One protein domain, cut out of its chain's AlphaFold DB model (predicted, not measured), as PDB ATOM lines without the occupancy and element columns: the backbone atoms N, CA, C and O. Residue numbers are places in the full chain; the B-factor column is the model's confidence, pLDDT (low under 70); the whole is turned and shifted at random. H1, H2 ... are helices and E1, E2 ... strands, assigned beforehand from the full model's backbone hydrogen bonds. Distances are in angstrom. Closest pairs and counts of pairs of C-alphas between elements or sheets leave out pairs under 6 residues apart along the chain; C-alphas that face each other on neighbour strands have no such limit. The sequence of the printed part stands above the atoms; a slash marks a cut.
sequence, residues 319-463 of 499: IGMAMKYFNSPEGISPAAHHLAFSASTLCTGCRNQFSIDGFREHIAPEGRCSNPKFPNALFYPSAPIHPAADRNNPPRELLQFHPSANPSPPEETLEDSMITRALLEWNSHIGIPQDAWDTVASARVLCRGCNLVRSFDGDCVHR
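What this domain is: This is residues 319 to 463 of the 499 residues of an uncharacterized protein of Fibularhizoctonia sp. CBS 109695 (UniProt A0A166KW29). There is little regular structure here: short helices H1, H2, H4 and H5 make the core, with hairpin E1-E2 and H6 at one end and H3 toward the other. Of 145 printed residues under half are in named elements, mostly helix, in the order H1 to H5, E1, E2, H6. The whole is compact, radius of gyration of the C-alphas 15.4 A, spanning 50 by 31 by 21 A.

Where its parts are: Find C-alpha 319 at (210.152, 175.280, 266.450), where H1, residues 319 to 326, begins. H2 is 334 to 342, H3 356 to 363, H4 418 to 426, H5 434 to 442. E1, 444 to 446, E2, 453 to 455, and H6, 456 to 462, follow; find C-alpha 462 at (194.298, 186.011, 257.093).

How they stand to each other: H1 touches H2, closest C-alphas 319 and 340, 5.8 A. H1 touches H4, opposite ways at a shallow tilt of 13 degrees. Antiparallel E1 and E2 bring N 445 and O 454 to 2.9 A. In the six helices every O i to N i+4 pair is within hydrogen-bond range.

The domain as a whole: Links H2 to H3 and H3 to H4 are long; pLDDT is under 70 at 374 to 378 and 381 to 382.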
ATOM      1  N   ILE A 319     210.679 174.068 265.813       93.06
ATOM      2  CA  ILE A 319     210.152 175.280 266.450       93.06
ATOM      3  C   ILE A 319     210.219 176.461 265.475       93.06
ATOM      4  O   ILE A 319     209.234 177.182 265.341       93.06
ATOM      5  N   GLY A 320     211.336 176.636 264.763       92.31
ATOM      6  CA  GLY A 320     211.496 177.709 263.778       92.31
ATOM      7  C   GLY A 320     210.441 177.666 262.671       92.31
ATOM      8  O   GLY A 320     209.803 178.677 262.387       92.31
ATOM      9  N   MET A 321     210.184 176.482 262.113       93.38
ATOM     10  CA  MET A 321     209.142 176.273 261.108       93.38
ATOM     11  C   MET A 321     207.746 176.516 261.684       93.38
ATOM     12  O   MET A 321     206.970 177.246 261.074       93.38
ATOM     13  N   ALA A 322     207.439 176.008 262.882       94.56
ATOM     14  CA  ALA A 322     206.168 176.307 263.543       94.56
ATOM     15  C   ALA A 322     205.970 177.821 263.761       94.56
ATOM     16  O   ALA A 322     204.864 178.325 263.578       94.56
ATOM     17  N   MET A 323     207.033 178.567 264.095       94.19
ATOM     18  CA  MET A 323     206.972 180.026 264.238       94.19
ATOM     19  C   MET A 323     206.762 180.751 262.907       94.19
ATOM     20  O   MET A 323     206.075 181.771 262.891       94.19
ATOM     21  N   LYS A 324     207.302 180.244 261.791       93.56
ATOM     22  CA  LYS A 324     207.016 180.800 260.457       93.56
ATOM     23  C   LYS A 324     205.530 180.672 260.124       93.56
ATOM     24  O   LYS A 324     204.910 181.678 259.814       93.56
ATOM     25  N   TYR A 325     204.955 179.481 260.299       95.50
ATOM     26  CA  TYR A 325     203.519 179.248 260.096       95.50
ATOM     27  C   TYR A 325     202.636 180.040 261.076       95.50
ATOM     28  O   TYR A 325     201.562 180.510 260.727       95.50
ATOM     29  N   PHE A 326     203.074 180.217 262.325       96.06
ATOM     30  CA  PHE A 326     202.356 181.053 263.290       96.06
ATOM     31  C   PHE A 326     202.283 182.522 262.843       96.06
ATOM     32  O   PHE A 326     201.277 183.184 263.098       96.06
ATOM     33  N   ASN A 327     203.321 183.025 262.168       95.06
ATOM     34  CA  ASN A 327     203.386 184.385 261.631       95.06
ATOM     35  C   ASN A 327     202.956 184.473 260.161       95.06
ATOM     36  O   ASN A 327     203.460 185.319 259.429       95.06
ATOM     37  N   SER A 328     202.045 183.609 259.727       95.25
ATOM     38  CA  SER A 328     201.562 183.574 258.351       95.25
ATOM     39  C   SER A 328     200.033 183.397 258.319       95.25
ATOM     40  O   SER A 328     199.423 183.090 259.357       95.25
ATOM     41  N   PRO A 329     199.368 183.616 257.167       94.62
ATOM     42  CA  PRO A 329     197.926 183.410 257.048       94.62
ATOM     43  C   PRO A 329     197.513 181.941 257.207       94.62
ATOM     44  O   PRO A 329     196.344 181.666 257.477       94.62
ATOM     45  N   GLU A 330     198.432 180.986 257.112       95.38
ATOM     46  CA  GLU A 330     198.184 179.563 257.333       95.38
ATOM     47  C   GLU A 330     197.962 179.256 258.822       95.38
ATOM     48  O   GLU A 330     197.000 178.569 259.165       95.38
ATOM     49  N   GLY A 331     198.761 179.830 259.727       95.38
ATOM     50  CA  GLY A 331     198.642 179.606 261.170       95.38
ATOM     51  C   GLY A 331     199.070 178.205 261.623       95.38
ATOM     52  O   GLY A 331     199.525 177.365 260.848       95.38
ATOM     53  N   ILE A 332     198.912 177.934 262.921       96.94
ATOM     54  CA  ILE A 332     199.228 176.633 263.534       96.94
ATOM     55  C   ILE A 332     198.109 176.147 264.454       96.94
ATOM     56  O   ILE A 332     197.301 176.932 264.943       96.94
ATOM     57  N   SER A 333     198.055 174.842 264.732       96.56
ATOM     58  CA  SER A 333     197.056 174.308 265.665       96.56
ATOM     59  C   SER A 333     197.286 174.832 267.096       96.56
ATOM     60  O   SER A 333     198.432 175.087 267.482       96.56
ATOM     61  N   PRO A 334     196.239 174.943 267.937       93.88
ATOM     62  CA  PRO A 334     196.384 175.376 269.329       93.88
ATOM     63  C   PRO A 334     197.359 174.514 270.137       93.88
ATOM     64  O   PRO A 334     198.101 175.027 270.975       93.88
ATOM     65  N   ALA A 335     197.391 173.209 269.861       90.56
ATOM     66  CA  ALA A 335     198.289 172.279 270.532       90.56
ATOM     67  C   ALA A 335     199.750 172.455 270.077       90.56
ATOM     68  O   ALA A 335     200.647 172.492 270.920       90.56
ATOM     69  N   ALA A 336     199.990 172.657 268.774       93.94
ATOM     70  CA  ALA A 336     201.314 173.002 268.253       93.94
ATOM     71  C   ALA A 336     201.812 174.333 268.831       93.94
ATOM     72  O   ALA A 336     202.947 174.417 269.298       93.94
ATOM     73  N   HIS A 337     200.941 175.346 268.876       94.31
ATOM     74  CA  HIS A 337     201.230 176.631 269.501       94.31
ATOM     75  C   HIS A 337     201.623 176.450 270.970       94.31
ATOM     76  O   HIS A 337     202.672 176.924 271.394       94.31
ATOM     77  N   HIS A 338     200.805 175.739 271.753       90.19
ATOM     78  CA  HIS A 338     201.093 175.497 273.164       90.19
ATOM     79  C   HIS A 338     202.469 174.848 273.355       90.19
ATOM     80  O   HIS A 338     203.264 175.357 274.135       90.19
ATOM     81  N   LEU A 339     202.767 173.775 272.614       89.31
ATOM     82  CA  LEU A 339     204.047 173.069 272.701       89.31
ATOM     83  C   LEU A 339     205.238 173.939 272.286       89.31
ATOM     84  O   LEU A 339     206.288 173.884 272.922       89.31
ATOM     85  N   ALA A 340     205.104 174.726 271.222       90.56
ATOM     86  CA  ALA A 340     206.203 175.549 270.740       90.56
ATOM     87  C   ALA A 340     206.510 176.705 271.710       90.56
ATOM     88  O   ALA A 340     207.674 176.961 272.004       90.56
ATOM     89  N   PHE A 341     205.484 177.345 272.280       90.50
ATOM     90  CA  PHE A 341     205.661 178.447 273.235       90.50
ATOM     91  C   PHE A 341     206.029 177.974 274.651       90.50
ATOM     92  O   PHE A 341     206.785 178.658 275.344       90.50
ATOM     93  N   SER A 342     205.570 176.796 275.097       85.75
ATOM     94  CA  SER A 342     205.977 176.226 276.393       85.75
ATOM     95  C   SER A 342     207.441 175.774 276.420       85.75
ATOM     96  O   SER A 342     207.995 175.569 277.497       85.75
ATOM     97  N   ALA A 343     208.082 175.665 275.252       83.94
ATOM     98  CA  ALA A 343     209.507 175.382 275.118       83.94
ATOM     99  C   ALA A 343     210.410 176.586 275.447       83.94
ATOM    100  O   ALA A 343     211.631 176.477 275.313       83.94
ATOM    101  N   SER A 344     209.845 177.730 275.852       90.19
ATOM    102  CA  SER A 344     210.641 178.902 276.213       90.19
ATOM    103  C   SER A 344     211.369 178.714 277.543       90.19
ATOM    104  O   SER A 344     210.784 178.287 278.538       90.19
ATOM    105  N   THR A 345     212.643 179.090 277.575       90.06
ATOM    106  CA  THR A 345     213.514 179.000 278.747       90.06
ATOM    107  C   THR A 345     214.125 180.357 279.074       90.06
ATOM    108  O   THR A 345     214.744 180.992 278.222       90.06
ATOM    109  N   LEU A 346     214.004 180.770 280.339       88.81
ATOM    110  CA  LEU A 346     214.622 181.988 280.855       88.81
ATOM    111  C   LEU A 346     216.062 181.699 281.295       88.81
ATOM    112  O   LEU A 346     216.295 180.923 282.223       88.81
ATOM    113  N   CYS A 347     217.032 182.394 280.705       87.88
ATOM    114  CA  CYS A 347     218.383 182.429 281.248       87.88
ATOM    115  C   CYS A 347     218.446 183.444 282.389       87.88
ATOM    116  O   CYS A 347     218.496 184.641 282.162       87.88
ATOM    117  N   THR A 348     218.541 183.002 283.632       82.69
ATOM    118  CA  THR A 348     218.764 183.868 284.806       82.69
ATOM    119  C   THR A 348     220.059 184.709 284.764       82.69
ATOM    120  O   THR A 348     220.154 185.707 285.473       82.69
ATOM    121  N   GLY A 349     221.040 184.354 283.922       82.94
ATOM    122  CA  GLY A 349     222.322 185.065 283.797       82.94
ATOM    123  C   GLY A 349     222.245 186.331 282.935       82.94
ATOM    124  O   GLY A 349     222.754 187.381 283.329       82.94
ATOM    125  N   CYS A 350     221.585 186.242 281.778       86.12
ATOM    126  CA  CYS A 350     221.349 187.370 280.867       86.12
ATOM    127  C   CYS A 350     219.891 187.853 280.870       86.12
ATOM    128  O   CYS A 350     219.565 188.792 280.156       86.12
ATOM    129  N   ARG A 351     219.021 187.228 281.670       83.31
ATOM    130  CA  ARG A 351     217.565 187.441 281.784       83.31
ATOM    131  C   ARG A 351     216.788 187.371 280.467       83.31
ATOM    132  O   ARG A 351     215.630 187.761 280.450       83.31
ATOM    133  N   ASN A 352     217.380 186.865 279.392       90.69
ATOM    134  CA  ASN A 352     216.680 186.674 278.128       90.69
ATOM    135  C   ASN A 352     215.873 185.369 278.136       90.69
ATOM    136  O   ASN A 352     216.225 184.401 278.817       90.69
ATOM    137  N   GLN A 353     214.793 185.368 277.368       93.25
ATOM    138  CA  GLN A 353     213.979 184.218 277.015       93.25
ATOM    139  C   GLN A 353     214.455 183.646 275.682       93.25
ATOM    140  O   GLN A 353     214.757 184.384 274.741       93.25
ATOM    141  N   PHE A 354     214.494 182.326 275.611       94.44
ATOM    142  CA  PHE A 354     215.027 181.571 274.486       94.44
ATOM    143  C   PHE A 354     214.072 180.448 274.136       94.44
ATOM    144  O   PHE A 354     213.452 179.879 275.035       94.44
ATOM    145  N   SER A 355     214.023 180.045 272.873       94.31
ATOM    146  CA  SER A 355     213.552 178.703 272.556       94.31
ATOM    147  C   SER A 355     214.488 177.684 273.198       94.31
ATOM    148  O   SER A 355     215.621 177.990 273.574       94.31
ATOM    149  N   ILE A 356     214.046 176.442 273.316       91.00
ATOM    150  CA  ILE A 356     214.907 175.395 273.853       91.00
ATOM    151  C   ILE A 356     216.151 175.125 272.989       91.00
ATOM    152  O   ILE A 356     217.216 174.840 273.538       91.00
ATOM    153  N   ASP A 357     216.047 175.258 271.663       91.19
ATOM    154  CA  ASP A 357     217.182 175.121 270.742       91.19
ATOM    155  C   ASP A 357     218.165 176.284 270.937       91.19
ATOM    156  O   ASP A 357     219.357 176.066 271.166       91.19
ATOM    157  N   GLY A 358     217.640 177.514 270.974       93.50
ATOM    158  CA  GLY A 358     218.421 178.722 271.233       93.50
ATOM    159  C   GLY A 358     219.091 178.703 272.606       93.50
ATOM    160  O   GLY A 358     220.259 179.059 272.730       93.50
ATOM    161  N   PHE A 359     218.403 178.209 273.641       92.75
ATOM    162  CA  PHE A 359     218.956 178.103 274.992       92.75
ATOM    163  C   PHE A 359     220.103 177.094 275.065       92.75
ATOM    164  O   PHE A 359     221.107 177.347 275.730       92.75
ATOM    165  N   ARG A 360     219.970 175.948 274.383       91.00
ATOM    166  CA  ARG A 360     221.030 174.931 274.308       91.00
ATOM    167  C   ARG A 360     222.292 175.500 273.675       91.00
ATOM    168  O   ARG A 360     223.370 175.265 274.210       91.00
ATOM    169  N   GLU A 361     222.153 176.255 272.590       91.88
ATOM    170  CA  GLU A 361     223.286 176.942 271.962       91.88
ATOM    171  C   GLU A 361     223.844 178.045 272.872       91.88
ATOM    172  O   GLU A 361     225.054 178.145 273.050       91.88
ATOM    173  N   HIS A 362     222.967 178.804 273.533       92.38
ATOM    174  CA  HIS A 362     223.332 179.897 274.433       92.38
ATOM    175  C   HIS A 362     224.225 179.465 275.606       92.38
ATOM    176  O   HIS A 362     225.103 180.229 276.010       92.38
ATOM    177  N   ILE A 363     223.988 178.279 276.182       89.88
ATOM    178  CA  ILE A 363     224.770 177.778 277.324       89.88
ATOM    179  C   ILE A 363     225.941 176.872 276.923       89.88
ATOM    180  O   ILE A 363     226.727 176.472 277.786       89.88
ATOM    181  N   ALA A 364     226.043 176.487 275.650       85.81
ATOM    182  CA  ALA A 364     227.074 175.575 275.177       85.81
ATOM    183  C   ALA A 364     228.435 176.278 275.003       85.81
ATOM    184  O   ALA A 364     228.486 177.475 274.723       85.81
ATOM    185  N   PRO A 365     229.556 175.540 275.127       81.44
ATOM    186  CA  PRO A 365     229.669 174.148 275.584       81.44
ATOM    187  C   PRO A 365     229.737 174.007 277.118       81.44
ATOM    188  O   PRO A 365     229.656 172.900 277.640       81.44
ATOM    189  N   GLU A 366     229.904 175.110 277.846       81.56
ATOM    190  CA  GLU A 366     230.314 175.099 279.258       81.56
ATOM    191  C   GLU A 366     229.155 174.998 280.261       81.56
ATOM    192  O   GLU A 366     229.390 175.008 281.470       81.56
ATOM    193  N   GLY A 367     227.907 174.947 279.791       83.56
ATOM    194  CA  GLY A 367     226.721 175.034 280.647       83.56
ATOM    195  C   GLY A 367     226.602 176.399 281.327       83.56
ATOM    196  O   GLY A 367     226.104 176.503 282.446       83.56
ATOM    197  N   ARG A 368     227.114 177.463 280.703       86.12
ATOM    198  CA  ARG A 368     227.155 178.814 281.275       86.12
ATOM    199  C   ARG A 368     226.561 179.803 280.302       86.12
ATOM    200  O   ARG A 368     226.792 179.713 279.108       86.12
ATOM    201  N   CYS A 369     225.834 180.773 280.843       88.25
ATOM    202  CA  CYS A 369     225.351 181.916 280.080       88.25
ATOM    203  C   CYS A 369     226.508 182.558 279.295       88.25
ATOM    204  O   CYS A 369     227.478 182.988 279.918       88.25
ATOM    205  N   SER A 370     226.387 182.658 277.967       84.50
ATOM    206  CA  SER A 370     227.422 183.234 277.092       84.50
ATOM    207  C   SER A 370     227.614 184.743 277.271       84.50
ATOM    208  O   SER A 370     228.683 185.277 276.990       84.50
ATOM    209  N   ASN A 371     226.595 185.435 277.788       84.75
ATOM    210  CA  ASN A 371     226.629 186.875 278.044       84.75
ATOM    211  C   ASN A 371     226.089 187.217 279.449       84.75
ATOM    212  O   ASN A 371     225.000 187.787 279.582       84.75
ATOM    213  N   PRO A 372     226.775 186.786 280.525       81.62
ATOM    214  CA  PRO A 372     226.274 186.967 281.876       81.62
ATOM    215  C   PRO A 372     226.408 188.429 282.292       81.62
ATOM    216  O   PRO A 372     227.487 189.013 282.224       81.62
ATOM    217  N   LYS A 373     225.319 189.017 282.791       76.56
ATOM    218  CA  LYS A 373     225.345 190.402 283.296       76.56
ATOM    219  C   LYS A 373     225.689 190.499 284.777       76.56
ATOM    220  O   LYS A 373     225.904 191.592 285.292       76.56
ATOM    221  N   PHE A 374     225.778 189.354 285.455       63.53
ATOM    222  CA  PHE A 374     226.246 189.245 286.829       63.53
ATOM    223  C   PHE A 374     227.474 188.330 286.908       63.53
ATOM    224  O   PHE A 374     227.499 187.292 286.245       63.53
ATOM    225  N   PRO A 375     228.463 188.657 287.762       55.91
ATOM    226  CA  PRO A 375     229.699 187.881 287.897       55.91
ATOM    227  C   PRO A 375     229.472 186.455 288.425       55.91
ATOM    228  O   PRO A 375     230.296 185.576 288.193       55.91
ATOM    229  N   ASN A 376     228.331 186.197 289.072       57.47
ATOM    230  CA  ASN A 376     227.922 184.869 289.535       57.47
ATOM    231  C   ASN A 376     227.008 184.187 288.507       57.47
ATOM    232  O   ASN A 376     225.886 183.801 288.838       57.47
ATOM    233  N   ALA A 377     227.460 184.096 287.253       56.69
ATOM    234  CA  ALA A 377     226.721 183.422 286.192       56.69
ATOM    235  C   ALA A 377     226.317 182.015 286.655       56.69
ATOM    236  O   ALA A 377     227.172 181.196 287.002       56.69
ATOM    237  N   LEU A 378     225.009 181.760 286.706       64.62
ATOM    238  CA  LEU A 378     224.483 180.475 287.141       64.62
ATOM    239  C   LEU A 378     224.955 179.384 286.175       64.62
ATOM    240  O   LEU A 378     224.903 179.542 284.954       64.62
ATOM    241  N   PHE A 379     225.467 178.299 286.751       73.06
ATOM    242  CA  PHE A 379     225.810 177.095 286.014       73.06
ATOM    243  C   PHE A 379     224.520 176.327 285.730       73.06
ATOM    244  O   PHE A 379     223.798 175.962 286.657       73.06
ATOM    245  N   TYR A 380     224.244 176.093 284.452       75.12
ATOM    246  CA  TYR A 380     223.163 175.248 283.970       75.12
ATOM    247  C   TYR A 380     223.752 173.870 283.666       75.12
ATOM    248  O   TYR A 380     224.313 173.676 282.588       75.12
ATOM    249  N   PRO A 381     223.649 172.898 284.591       60.62
ATOM    250  CA  PRO A 381     224.219 171.568 284.381       60.62
ATOM    251  C   PRO A 381     223.624 170.869 283.149       60.62
ATOM    252  O   PRO A 381     224.268 170.007 282.560       60.62
ATOM    253  N   SER A 382     222.405 171.244 282.752       69.62
ATOM    254  CA  SER A 382     221.803 170.875 281.474       69.62
ATOM    255  C   SER A 382     220.719 171.881 281.080       69.62
ATOM    256  O   SER A 382     220.119 172.529 281.942       69.62
ATOM    257  N   ALA A 383     220.472 172.021 279.776       71.75
ATOM    258  CA  ALA A 383     219.292 172.725 279.284       71.75
ATOM    259  C   ALA A 383     218.016 171.964 279.689       71.75
ATOM    260  O   ALA A 383     218.047 170.728 279.705       71.75
ATOM    261  N   PRO A 384     216.893 172.657 279.961       73.06
ATOM    262  CA  PRO A 384     215.619 171.998 280.220       73.06
ATOM    263  C   PRO A 384     215.255 171.006 279.110       73.06
ATOM    264  O   PRO A 384     215.595 171.179 277.939       73.06
ATOM    265  N   ILE A 385     214.563 169.934 279.478       74.50
ATOM    266  CA  ILE A 385     214.091 168.949 278.508       74.50
ATOM    267  C   ILE A 385     212.645 169.286 278.180       74.50
ATOM    268  O   ILE A 385     211.804 169.383 279.070       74.50
ATOM    269  N   HIS A 386     212.369 169.478 276.895       81.44
ATOM    270  CA  HIS A 386     211.042 169.790 276.392       81.44
ATOM    271  C   HIS A 386     210.723 168.865 275.208       81.44
ATOM    272  O   HIS A 386     211.602 168.685 274.364       81.44
ATOM    273  N   PRO A 387     209.503 168.303 275.088       79.50
ATOM    274  CA  PRO A 387     209.148 167.417 273.973       79.50
ATOM    275  C   PRO A 387     209.355 168.063 272.596       79.50
ATOM    276  O   PRO A 387     209.855 167.429 271.680       79.50
ATOM    277  N   ALA A 388     209.074 169.363 272.465       80.62
ATOM    278  CA  ALA A 388     209.350 170.123 271.236       80.62
ATOM    279  C   ALA A 388     210.849 170.222 270.865       80.62
ATOM    280  O   ALA A 388     211.178 170.669 269.775       80.62
ATOM    281  N   ALA A 389     211.750 169.830 271.766       77.69
ATOM    282  CA  ALA A 389     213.196 169.805 271.563       77.69
ATOM    283  C   ALA A 389     213.725 168.408 271.195       77.69
ATOM    284  O   ALA A 389     214.941 168.239 271.040       77.69
ATOM    285  N   ASP A 390     212.852 167.395 271.182       82.81
ATOM    286  CA  ASP A 390     213.202 166.026 270.826       82.81
ATOM    287  C   ASP A 390     213.092 165.856 269.309       82.81
ATOM    288  O   ASP A 390     212.014 165.685 268.745       82.81
ATOM    289  N   ARG A 391     214.245 165.930 268.642       82.12
ATOM    290  CA  ARG A 391     214.352 165.753 267.190       82.12
ATOM    291  C   ARG A 391     214.076 164.312 266.750       82.12
ATOM    292  O   ARG A 391     213.709 164.080 265.607       82.12
ATOM    293  N   ASN A 392     214.290 163.334 267.626       85.94
ATOM    294  CA  ASN A 392     214.142 161.927 267.259       85.94
ATOM    295  C   ASN A 392     212.709 161.444 267.473       85.94
ATOM    296  O   ASN A 392     212.249 160.555 266.763       85.94
ATOM    297  N   ASN A 393     212.014 162.035 268.443       86.69
ATOM    298  CA  ASN A 393     210.634 161.708 268.766       86.69
ATOM    299  C   ASN A 393     209.790 162.981 268.968       86.69
ATOM    300  O   ASN A 393     209.343 163.263 270.084       86.69
ATOM    301  N   PRO A 394     209.589 163.779 267.904       87.75
ATOM    302  CA  PRO A 394     208.795 164.994 267.996       87.75
ATOM    303  C   PRO A 394     207.321 164.673 268.314       87.75
ATOM    304  O   PRO A 394     206.775 163.691 267.801       87.75
ATOM    305  N   PRO A 395     206.635 165.507 269.119       89.25
ATOM    306  CA  PRO A 395     205.202 165.373 269.362       89.25
ATOM    307  C   PRO A 395     204.402 165.367 268.061       89.25
ATOM    308  O   PRO A 395     204.751 166.071 267.108       89.25
ATOM    309  N   ARG A 396     203.285 164.631 268.038       91.12
ATOM    310  CA  ARG A 396     202.444 164.476 266.841       91.12
ATOM    311  C   ARG A 396     202.028 165.820 266.248       91.12
ATOM    312  O   ARG A 396     201.997 165.987 265.035       91.12
ATOM    313  N   GLU A 397     201.730 166.773 267.113       92.56
ATOM    314  CA  GLU A 397     201.258 168.109 266.774       92.56
ATOM    315  C   GLU A 397     202.342 168.966 266.108       92.56
ATOM    316  O   GLU A 397     202.017 169.929 265.417       92.56
ATOM    317  N   LEU A 398     203.620 168.620 266.301       92.50
ATOM    318  CA  LEU A 398     204.761 169.309 265.702       92.50
ATOM    319  C   LEU A 398     205.410 168.530 264.548       92.50
ATOM    320  O   LEU A 398     206.241 169.098 263.842       92.50
ATOM    321  N   LEU A 399     205.010 167.272 264.312       92.94
ATOM    322  CA  LEU A 399     205.562 166.417 263.250       92.94
ATOM    323  C   LEU A 399     205.553 167.091 261.878       92.94
ATOM    324  O   LEU A 399     206.529 166.977 261.144       92.94
ATOM    325  N   GLN A 400     204.483 167.817 261.548       93.75
ATOM    326  CA  GLN A 400     204.359 168.502 260.259       93.75
ATOM    327  C   GLN A 400     205.405 169.606 260.046       93.75
ATOM    328  O   GLN A 400     205.667 169.976 258.912       93.75
ATOM    329  N   PHE A 401     206.020 170.115 261.117       94.38
ATOM    330  CA  PHE A 401     207.079 171.126 261.060       94.38
ATOM    331  C   PHE A 401     208.477 170.517 261.202       94.38
ATOM    332  O   PHE A 401     209.480 171.225 261.116       94.38
ATOM    333  N   HIS A 402     208.568 169.214 261.467       93.06
ATOM    334  CA  HIS A 402     209.841 168.543 261.656       93.06
ATOM    335  C   HIS A 402     210.600 168.441 260.318       93.06
ATOM    336  O   HIS A 402     209.982 168.116 259.307       93.06
ATOM    337  N   PRO A 403     211.938 168.619 260.276       89.69
ATOM    338  CA  PRO A 403     212.701 168.545 259.026       89.69
ATOM    339  C   PRO A 403     212.504 167.253 258.222       89.69
ATOM    340  O   PRO A 403     212.581 167.280 257.002       89.69
ATOM    341  N   SER A 404     212.211 166.122 258.876       89.12
ATOM    342  CA  SER A 404     211.936 164.856 258.174       89.12
ATOM    343  C   SER A 404     210.618 164.846 257.397       89.12
ATOM    344  O   SER A 404     210.447 163.997 256.530       89.12
ATOM    345  N   ALA A 405     209.682 165.742 257.719       89.88
ATOM    346  CA  ALA A 405     208.440 165.916 256.973       89.88
ATOM    347  C   ALA A 405     208.628 166.796 255.725       89.88
ATOM    348  O   ALA A 405     207.685 166.945 254.958       89.88
ATOM    349  N   ASN A 406     209.831 167.356 255.517       87.75
ATOM    350  CA  ASN A 406     210.143 168.322 254.460       87.75
ATOM    351  C   ASN A 406     209.092 169.446 254.359       87.75
ATOM    352  O   ASN A 406     208.496 169.624 253.296       87.75
ATOM    353  N   PRO A 407     208.835 170.191 255.453       89.56
ATOM    354  CA  PRO A 407     207.852 171.263 255.426       89.56
ATOM    355  C   PRO A 407     208.267 172.332 254.415       89.56
ATOM    356  O   PRO A 407     209.398 172.825 254.447       89.56
ATOM    357  N   SER A 408     207.342 172.720 253.541       88.81
ATOM    358  CA  SER A 408     207.500 173.942 252.760       88.81
ATOM    359  C   SER A 408     207.398 175.153 253.693       88.81
ATOM    360  O   SER A 408     206.640 175.118 254.661       88.81
ATOM    361  N   PRO A 409     208.152 176.237 253.463       86.88
ATOM    362  CA  PRO A 409     207.834 177.507 254.106       86.88
ATOM    363  C   PRO A 409     206.420 177.966 253.694       86.88
ATOM    364  O   PRO A 409     205.962 177.582 252.614       86.88
ATOM    365  N   PRO A 410     205.727 178.756 254.537       89.25
ATOM    366  CA  PRO A 410     204.469 179.387 254.142       89.25
ATOM    367  C   PRO A 410     204.693 180.312 252.938       89.25
ATOM    368  O   PRO A 410     205.808 180.809 252.747       89.25
ATOM    369  N   GLU A 411     203.652 180.525 252.129       83.56
ATOM    370  CA  GLU A 411     203.762 181.319 250.892       83.56
ATOM    371  C   GLU A 411     204.103 182.782 251.190       83.56
ATOM    372  O   GLU A 411     204.905 183.398 250.487       83.56
ATOM    373  N   GLU A 412     203.550 183.309 252.283       84.12
ATOM    374  CA  GLU A 412     203.842 184.645 252.780       84.12
ATOM    375  C   GLU A 412     204.643 184.577 254.081       84.12
ATOM    376  O   GLU A 412     204.142 184.189 255.141       84.12
ATOM    377  N   THR A 413     205.912 184.984 254.012       75.44
ATOM    378  CA  THR A 413     206.773 185.123 255.186       75.44
ATOM    379  C   THR A 413     206.811 186.586 255.628       75.44
ATOM    380  O   THR A 413     207.334 187.466 254.949       75.44
ATOM    381  N   LEU A 414     206.259 186.871 256.810       86.19
ATOM    382  CA  LEU A 414     206.237 188.216 257.397       86.19
ATOM    383  C   LEU A 414     207.592 188.573 258.030       86.19
ATOM    384  O   LEU A 414     207.662 188.894 259.214       86.19
ATOM    385  N   GLU A 415     208.687 188.473 257.273       82.75
ATOM    386  CA  GLU A 415     210.064 188.610 257.783       82.75
ATOM    387  C   GLU A 415     210.390 190.012 258.316       82.75
ATOM    388  O   GLU A 415     211.228 190.155 259.209       82.75
ATOM    389  N   ASP A 416     209.684 191.036 257.836       83.81
ATOM    390  CA  ASP A 416     209.816 192.415 258.314       83.81
ATOM    391  C   ASP A 416     208.958 192.725 259.552       83.81
ATOM    392  O   ASP A 416     209.120 193.781 260.170       83.81
ATOM    393  N   SER A 417     208.075 191.806 259.966       90.44
ATOM    394  CA  SER A 417     207.278 191.971 261.186       90.44
ATOM    395  C   SER A 417     208.172 192.012 262.425       90.44
ATOM    396  O   SER A 417     209.037 191.155 262.630       90.44
ATOM    397  N   MET A 418     207.892 192.957 263.328       92.06
ATOM    398  CA  MET A 418     208.552 193.009 264.635       92.06
ATOM    399  C   MET A 418     208.328 191.732 265.461       92.06
ATOM    400  O   MET A 418     209.217 191.341 266.216       92.06
ATOM    401  N   ILE A 419     207.175 191.067 265.303       94.06
ATOM    402  CA  ILE A 419     206.845 189.816 265.998       94.06
ATOM    403  C   ILE A 419     207.680 188.675 265.413       94.06
ATOM    404  O   ILE A 419     208.356 187.971 266.164       94.06
ATOM    405  N   THR A 420     207.703 188.530 264.084       92.38
ATOM    406  CA  THR A 420     208.513 187.505 263.407       92.38
ATOM    407  C   THR A 420     209.988 187.651 263.755       92.38
ATOM    408  O   THR A 420     210.635 186.683 264.146       92.38
ATOM    409  N   ARG A 421     210.528 188.871 263.683       92.25
ATOM    410  CA  ARG A 421     211.940 189.145 263.982       92.25
ATOM    411  C   ARG A 421     212.295 188.854 265.438       92.25
ATOM    412  O   ARG A 421     213.350 188.279 265.695       92.25
ATOM    413  N   ALA A 422     211.416 189.195 266.379       93.94
ATOM    414  CA  ALA A 422     211.594 188.834 267.781       93.94
ATOM    415  C   ALA A 422     211.569 187.307 267.987       93.94
ATOM    416  O   ALA A 422     212.390 186.780 268.732       93.94
ATOM    417  N   LEU A 423     210.681 186.577 267.305       94.25
ATOM    418  CA  LEU A 423     210.610 185.114 267.403       94.25
ATOM    419  C   LEU A 423     211.807 184.409 266.750       94.25
ATOM    420  O   LEU A 423     212.271 183.394 267.274       94.25
ATOM    421  N   LEU A 424     212.351 184.957 265.660       92.25
ATOM    422  CA  LEU A 424     213.607 184.485 265.070       92.25
ATOM    423  C   LEU A 424     214.770 184.641 266.054       92.25
ATOM    424  O   LEU A 424     215.551 183.711 266.231       92.25
ATOM    425  N   GLU A 425     214.849 185.776 266.751       93.38
ATOM    426  CA  GLU A 425     215.891 185.994 267.754       93.38
ATOM    427  C   GLU A 425     215.702 185.171 269.023       93.38
ATOM    428  O   GLU A 425     216.676 184.678 269.595       93.38
ATOM    429  N   TRP A 426     214.458 184.963 269.442       94.88
ATOM    430  CA  TRP A 426     214.124 184.058 270.535       94.88
ATOM    431  C   TRP A 426     214.597 182.635 270.224       94.88
ATOM    432  O   TRP A 426     215.145 181.957 271.091       94.88
ATOM    433  N   ASN A 427     214.464 182.208 268.968       94.69
ATOM    434  CA  ASN A 427     214.971 180.939 268.462       94.69
ATOM    435  C   ASN A 427     216.441 181.029 267.994       94.69
ATOM    436  O   ASN A 427     216.796 180.492 266.951       94.69
ATOM    437  N   SER A 428     217.300 181.715 268.751       93.62
ATOM    438  CA  SER A 428     218.745 181.835 268.495       93.62
ATOM    439  C   SER A 428     219.543 181.815 269.804       93.62
ATOM    440  O   SER A 428     218.963 181.930 270.886       93.62
ATOM    441  N   HIS A 429     220.875 181.741 269.734       92.31
ATOM    442  CA  HIS A 429     221.747 181.842 270.913       92.31
ATOM    443  C   HIS A 429     221.727 183.214 271.623       92.31
ATOM    444  O   HIS A 429     222.301 183.349 272.712       92.31
ATOM    445  N   ILE A 430     221.107 184.240 271.021       92.06
ATOM    446  CA  ILE A 430     220.988 185.594 271.591       92.06
ATOM    447  C   ILE A 430     219.799 185.677 272.557       92.06
ATOM    448  O   ILE A 430     219.917 186.260 273.646       92.06
ATOM    449  N   GLY A 431     218.666 185.083 272.169       93.12
ATOM    450  CA  GLY A 431     217.392 185.203 272.873       93.12
ATOM    451  C   GLY A 431     216.848 186.633 272.878       93.12
ATOM    452  O   GLY A 431     217.510 187.584 272.453       93.12
ATOM    453  N   ILE A 432     215.644 186.802 273.414       93.38
ATOM    454  CA  ILE A 432     214.993 188.114 273.524       93.38
ATOM    455  C   ILE A 432     214.777 188.528 274.975       93.38
ATOM    456  O   ILE A 432     214.744 187.674 275.861       93.38
ATOM    457  N   PRO A 433     214.599 189.829 275.251       91.31
ATOM    458  CA  PRO A 433     214.224 190.287 276.574       91.31
ATOM    459  C   PRO A 433     212.904 189.664 277.075       91.31
ATOM    460  O   PRO A 433     212.090 189.190 276.283       91.31
ATOM    461  N   GLN A 434     212.696 189.615 278.393       85.31
ATOM    462  CA  GLN A 434     211.558 188.899 278.981       85.31
ATOM    463  C   GLN A 434     210.234 189.614 278.689       85.31
ATOM    464  O   GLN A 434     209.254 188.971 278.335       85.31
ATOM    465  N   ASP A 435     210.231 190.939 278.764       83.75
ATOM    466  CA  ASP A 435     209.129 191.800 278.327       83.75
ATOM    467  C   ASP A 435     208.807 191.641 276.833       83.75
ATOM    468  O   ASP A 435     207.636 191.602 276.454       83.75
ATOM    469  N   ALA A 436     209.828 191.521 275.979       92.06
ATOM    470  CA  ALA A 436     209.651 191.251 274.557       92.06
ATOM    471  C   ALA A 436     208.989 189.885 274.347       92.06
ATOM    472  O   ALA A 436     208.040 189.789 273.572       92.06
ATOM    473  N   TRP A 437     209.434 188.858 275.080       93.75
ATOM    474  CA  TRP A 437     208.818 187.531 275.066       93.75
ATOM    475  C   TRP A 437     207.365 187.553 275.521       93.75
ATOM    476  O   TRP A 437     206.504 187.056 274.802       93.75
ATOM    477  N   ASP A 438     207.080 188.154 276.675       87.56
ATOM    478  CA  ASP A 438     205.719 188.232 277.202       87.56
ATOM    479  C   ASP A 438     204.799 188.939 276.199       87.56
ATOM    480  O   ASP A 438     203.689 188.473 275.959       87.56
ATOM    481  N   THR A 439     205.305 189.986 275.534       89.75
ATOM    482  CA  THR A 439     204.598 190.713 274.473       89.75
ATOM    483  C   THR A 439     204.316 189.840 273.246       89.75
ATOM    484  O   THR A 439     203.184 189.828 272.769       89.75
ATOM    485  N   VAL A 440     205.297 189.110 272.700       94.50
ATOM    486  CA  VAL A 440     205.056 188.274 271.502       94.50
ATOM    487  C   VAL A 440     204.253 187.012 271.812       94.50
ATOM    488  O   VAL A 440     203.451 186.585 270.987       94.50
ATOM    489  N   ALA A 441     204.408 186.436 273.005       91.44
ATOM    490  CA  ALA A 441     203.707 185.222 273.413       91.44
ATOM    491  C   ALA A 441     202.198 185.429 273.622       91.44
ATOM    492  O   ALA A 441     201.414 184.485 273.457       91.44
ATOM    493  N   SER A 442     201.781 186.651 273.970       89.00
ATOM    494  CA  SER A 442     200.370 187.047 274.036       89.00
ATOM    495  C   SER A 442     199.837 187.665 272.741       89.00
ATOM    496  O   SER A 442     198.618 187.789 272.600       89.00
ATOM    497  N   ALA A 443     200.693 188.005 271.771       93.62
ATOM    498  CA  ALA A 443     200.300 188.611 270.498       93.62
ATOM    499  C   ALA A 443     199.701 187.585 269.518       93.62
ATOM    500  O   ALA A 443     200.248 187.346 268.441       93.62
ATOM    501  N   ARG A 444     198.590 186.948 269.908       93.69
ATOM    502  CA  ARG A 444     197.964 185.848 269.166       93.69
ATOM    503  C   ARG A 444     196.442 185.929 269.079       93.69
ATOM    504  O   ARG A 444     195.766 186.378 270.011       93.69
ATOM    505  N   VAL A 445     195.912 185.368 267.997       93.56
ATOM    506  CA  VAL A 445     194.478 185.251 267.700       93.56
ATOM    507  C   VAL A 445     194.153 183.807 267.354       93.56
ATOM    508  O   VAL A 445     194.886 183.165 266.606       93.56
ATOM    509  N   LEU A 446     193.048 183.296 267.898       92.62
ATOM    510  CA  LEU A 446     192.463 182.023 267.482       92.62
ATOM    511  C   LEU A 446     191.310 182.307 266.515       92.62
ATOM    512  O   LEU A 446     190.316 182.922 266.907       92.62
ATOM    513  N   CYS A 447     191.429 181.850 265.269       92.75
ATOM    514  CA  CYS A 447     190.346 181.959 264.297       92.75
ATOM    515  C   CYS A 447     189.298 180.868 264.552       92.75
ATOM    516  O   CYS A 447     189.632 179.686 264.568       92.75
ATOM    517  N   ARG A 448     188.027 181.250 264.727       88.31
ATOM    518  CA  ARG A 448     186.930 180.301 264.987       88.31
ATOM    519  C   ARG A 448     186.544 179.460 263.771       88.31
ATOM    520  O   ARG A 448     186.053 178.355 263.955       88.31
ATOM    521  N   GLY A 449     186.782 179.959 262.556       89.25
ATOM    522  CA  GLY A 449     186.485 179.228 261.321       89.25
ATOM    523  C   GLY A 449     187.386 178.014 261.129       89.25
ATOM    524  O   GLY A 449     186.909 176.893 261.016       89.25
ATOM    525  N   CYS A 450     188.702 178.234 261.128       94.56
ATOM    526  CA  CYS A 450     189.681 177.171 260.885       94.56
ATOM    527  C   CYS A 450     190.284 176.556 262.159       94.56
ATOM    528  O   CYS A 450     191.019 175.579 262.064       94.56
ATOM    529  N   ASN A 451     189.989 177.103 263.346       93.75
ATOM    530  CA  ASN A 451     190.562 176.682 264.630       93.75
ATOM    531  C   ASN A 451     192.104 176.701 264.650       93.75
ATOM    532  O   ASN A 451     192.752 175.843 265.250       93.75
ATOM    533  N   LEU A 452     192.698 177.688 263.974       96.50
ATOM    534  CA  LEU A 452     194.144 177.896 263.921       96.50
ATOM    535  C   LEU A 452     194.526 179.186 264.644       96.50
ATOM    536  O   LEU A 452     193.791 180.178 264.633       96.50
ATOM    537  N   VAL A 453     195.692 179.144 265.280       96.25
ATOM    538  CA  VAL A 453     196.305 180.240 266.020       96.25
ATOM    539  C   VAL A 453     197.320 180.942 265.125       96.25
ATOM    540  O   VAL A 453     198.164 180.289 264.510       96.25
ATOM    541  N   ARG A 454     197.247 182.270 265.086       96.38
ATOM    542  CA  ARG A 454     198.158 183.150 264.343       96.38
ATOM    543  C   ARG A 454     198.681 184.256 265.243       96.38
ATOM    544  O   ARG A 454     198.036 184.581 266.245       96.38
ATOM    545  N   SER A 455     199.807 184.854 264.874       95.94
ATOM    546  CA  SER A 455     200.186 186.163 265.398       95.94
ATOM    547  C   SER A 455     199.207 187.237 264.913       95.94
ATOM    548  O   SER A 455     198.410 186.984 264.010       95.94
ATOM    549  N   PHE A 456     199.249 188.444 265.482       94.31
ATOM    550  CA  PHE A 456     198.444 189.552 264.941       94.31
ATOM    551  C   PHE A 456     198.763 189.847 263.483       94.31
ATOM    552  O   PHE A 456     197.855 190.113 262.701       94.31
ATOM    553  N   ASP A 457     200.035 189.747 263.102       93.38
ATOM    554  CA  ASP A 457     200.422 190.007 261.725       93.38
ATOM    555  C   ASP A 457     199.931 188.912 260.778       93.38
ATOM    556  O   ASP A 457     199.386 189.235 259.725       93.38
ATOM    557  N   GLY A 458     200.012 187.643 261.193       94.69
ATOM    558  CA  GLY A 458     199.432 186.529 260.441       94.69
ATOM    559  C   GLY A 458     197.902 186.603 260.346       94.69
ATOM    560  O   GLY A 458     197.340 186.346 259.287       94.69
ATOM    561  N   ASP A 459     197.207 186.983 261.426       94.38
ATOM    562  CA  ASP A 459     195.743 187.143 261.423       94.38
ATOM    563  C   ASP A 459     195.293 188.333 260.564       94.38
ATOM    564  O   ASP A 459     194.272 188.240 259.892       94.38
ATOM    565  N   CYS A 460     196.073 189.417 260.518       92.06
ATOM    566  CA  CYS A 460     195.791 190.563 259.655       92.06
ATOM    567  C   CYS A 460     195.821 190.192 258.167       92.06
ATOM    568  O   CYS A 460     195.008 190.709 257.412       92.06
ATOM    569  N   VAL A 461     196.740 189.320 257.745       93.56
ATOM    570  CA  VAL A 461     196.794 188.810 256.362       93.56
ATOM    571  C   VAL A 461     195.722 187.748 256.123       93.56
ATOM    572  O   VAL A 461     195.174 187.623 255.034       93.56
ATOM    573  N   HIS A 462     195.384 186.980 257.159       94.25
ATOM    574  CA  HIS A 462     194.298 186.011 257.093       94.25
ATOM    575  C   HIS A 462     192.920 186.668 256.908       94.25
ATOM    576  O   HIS A 462     191.974 185.969 256.552       94.25
ATOM    577  N   ARG A 463     192.779 187.971 257.165       91.38
ATOM    578  CA  ARG A 463     191.518 188.706 257.037       91.38
ATOM    579  C   ARG A 463     191.498 189.582 255.797       91.38
ATOM    580  O   ARG A 463     192.515 190.144 255.407       91.38
TER     581      ARG A 463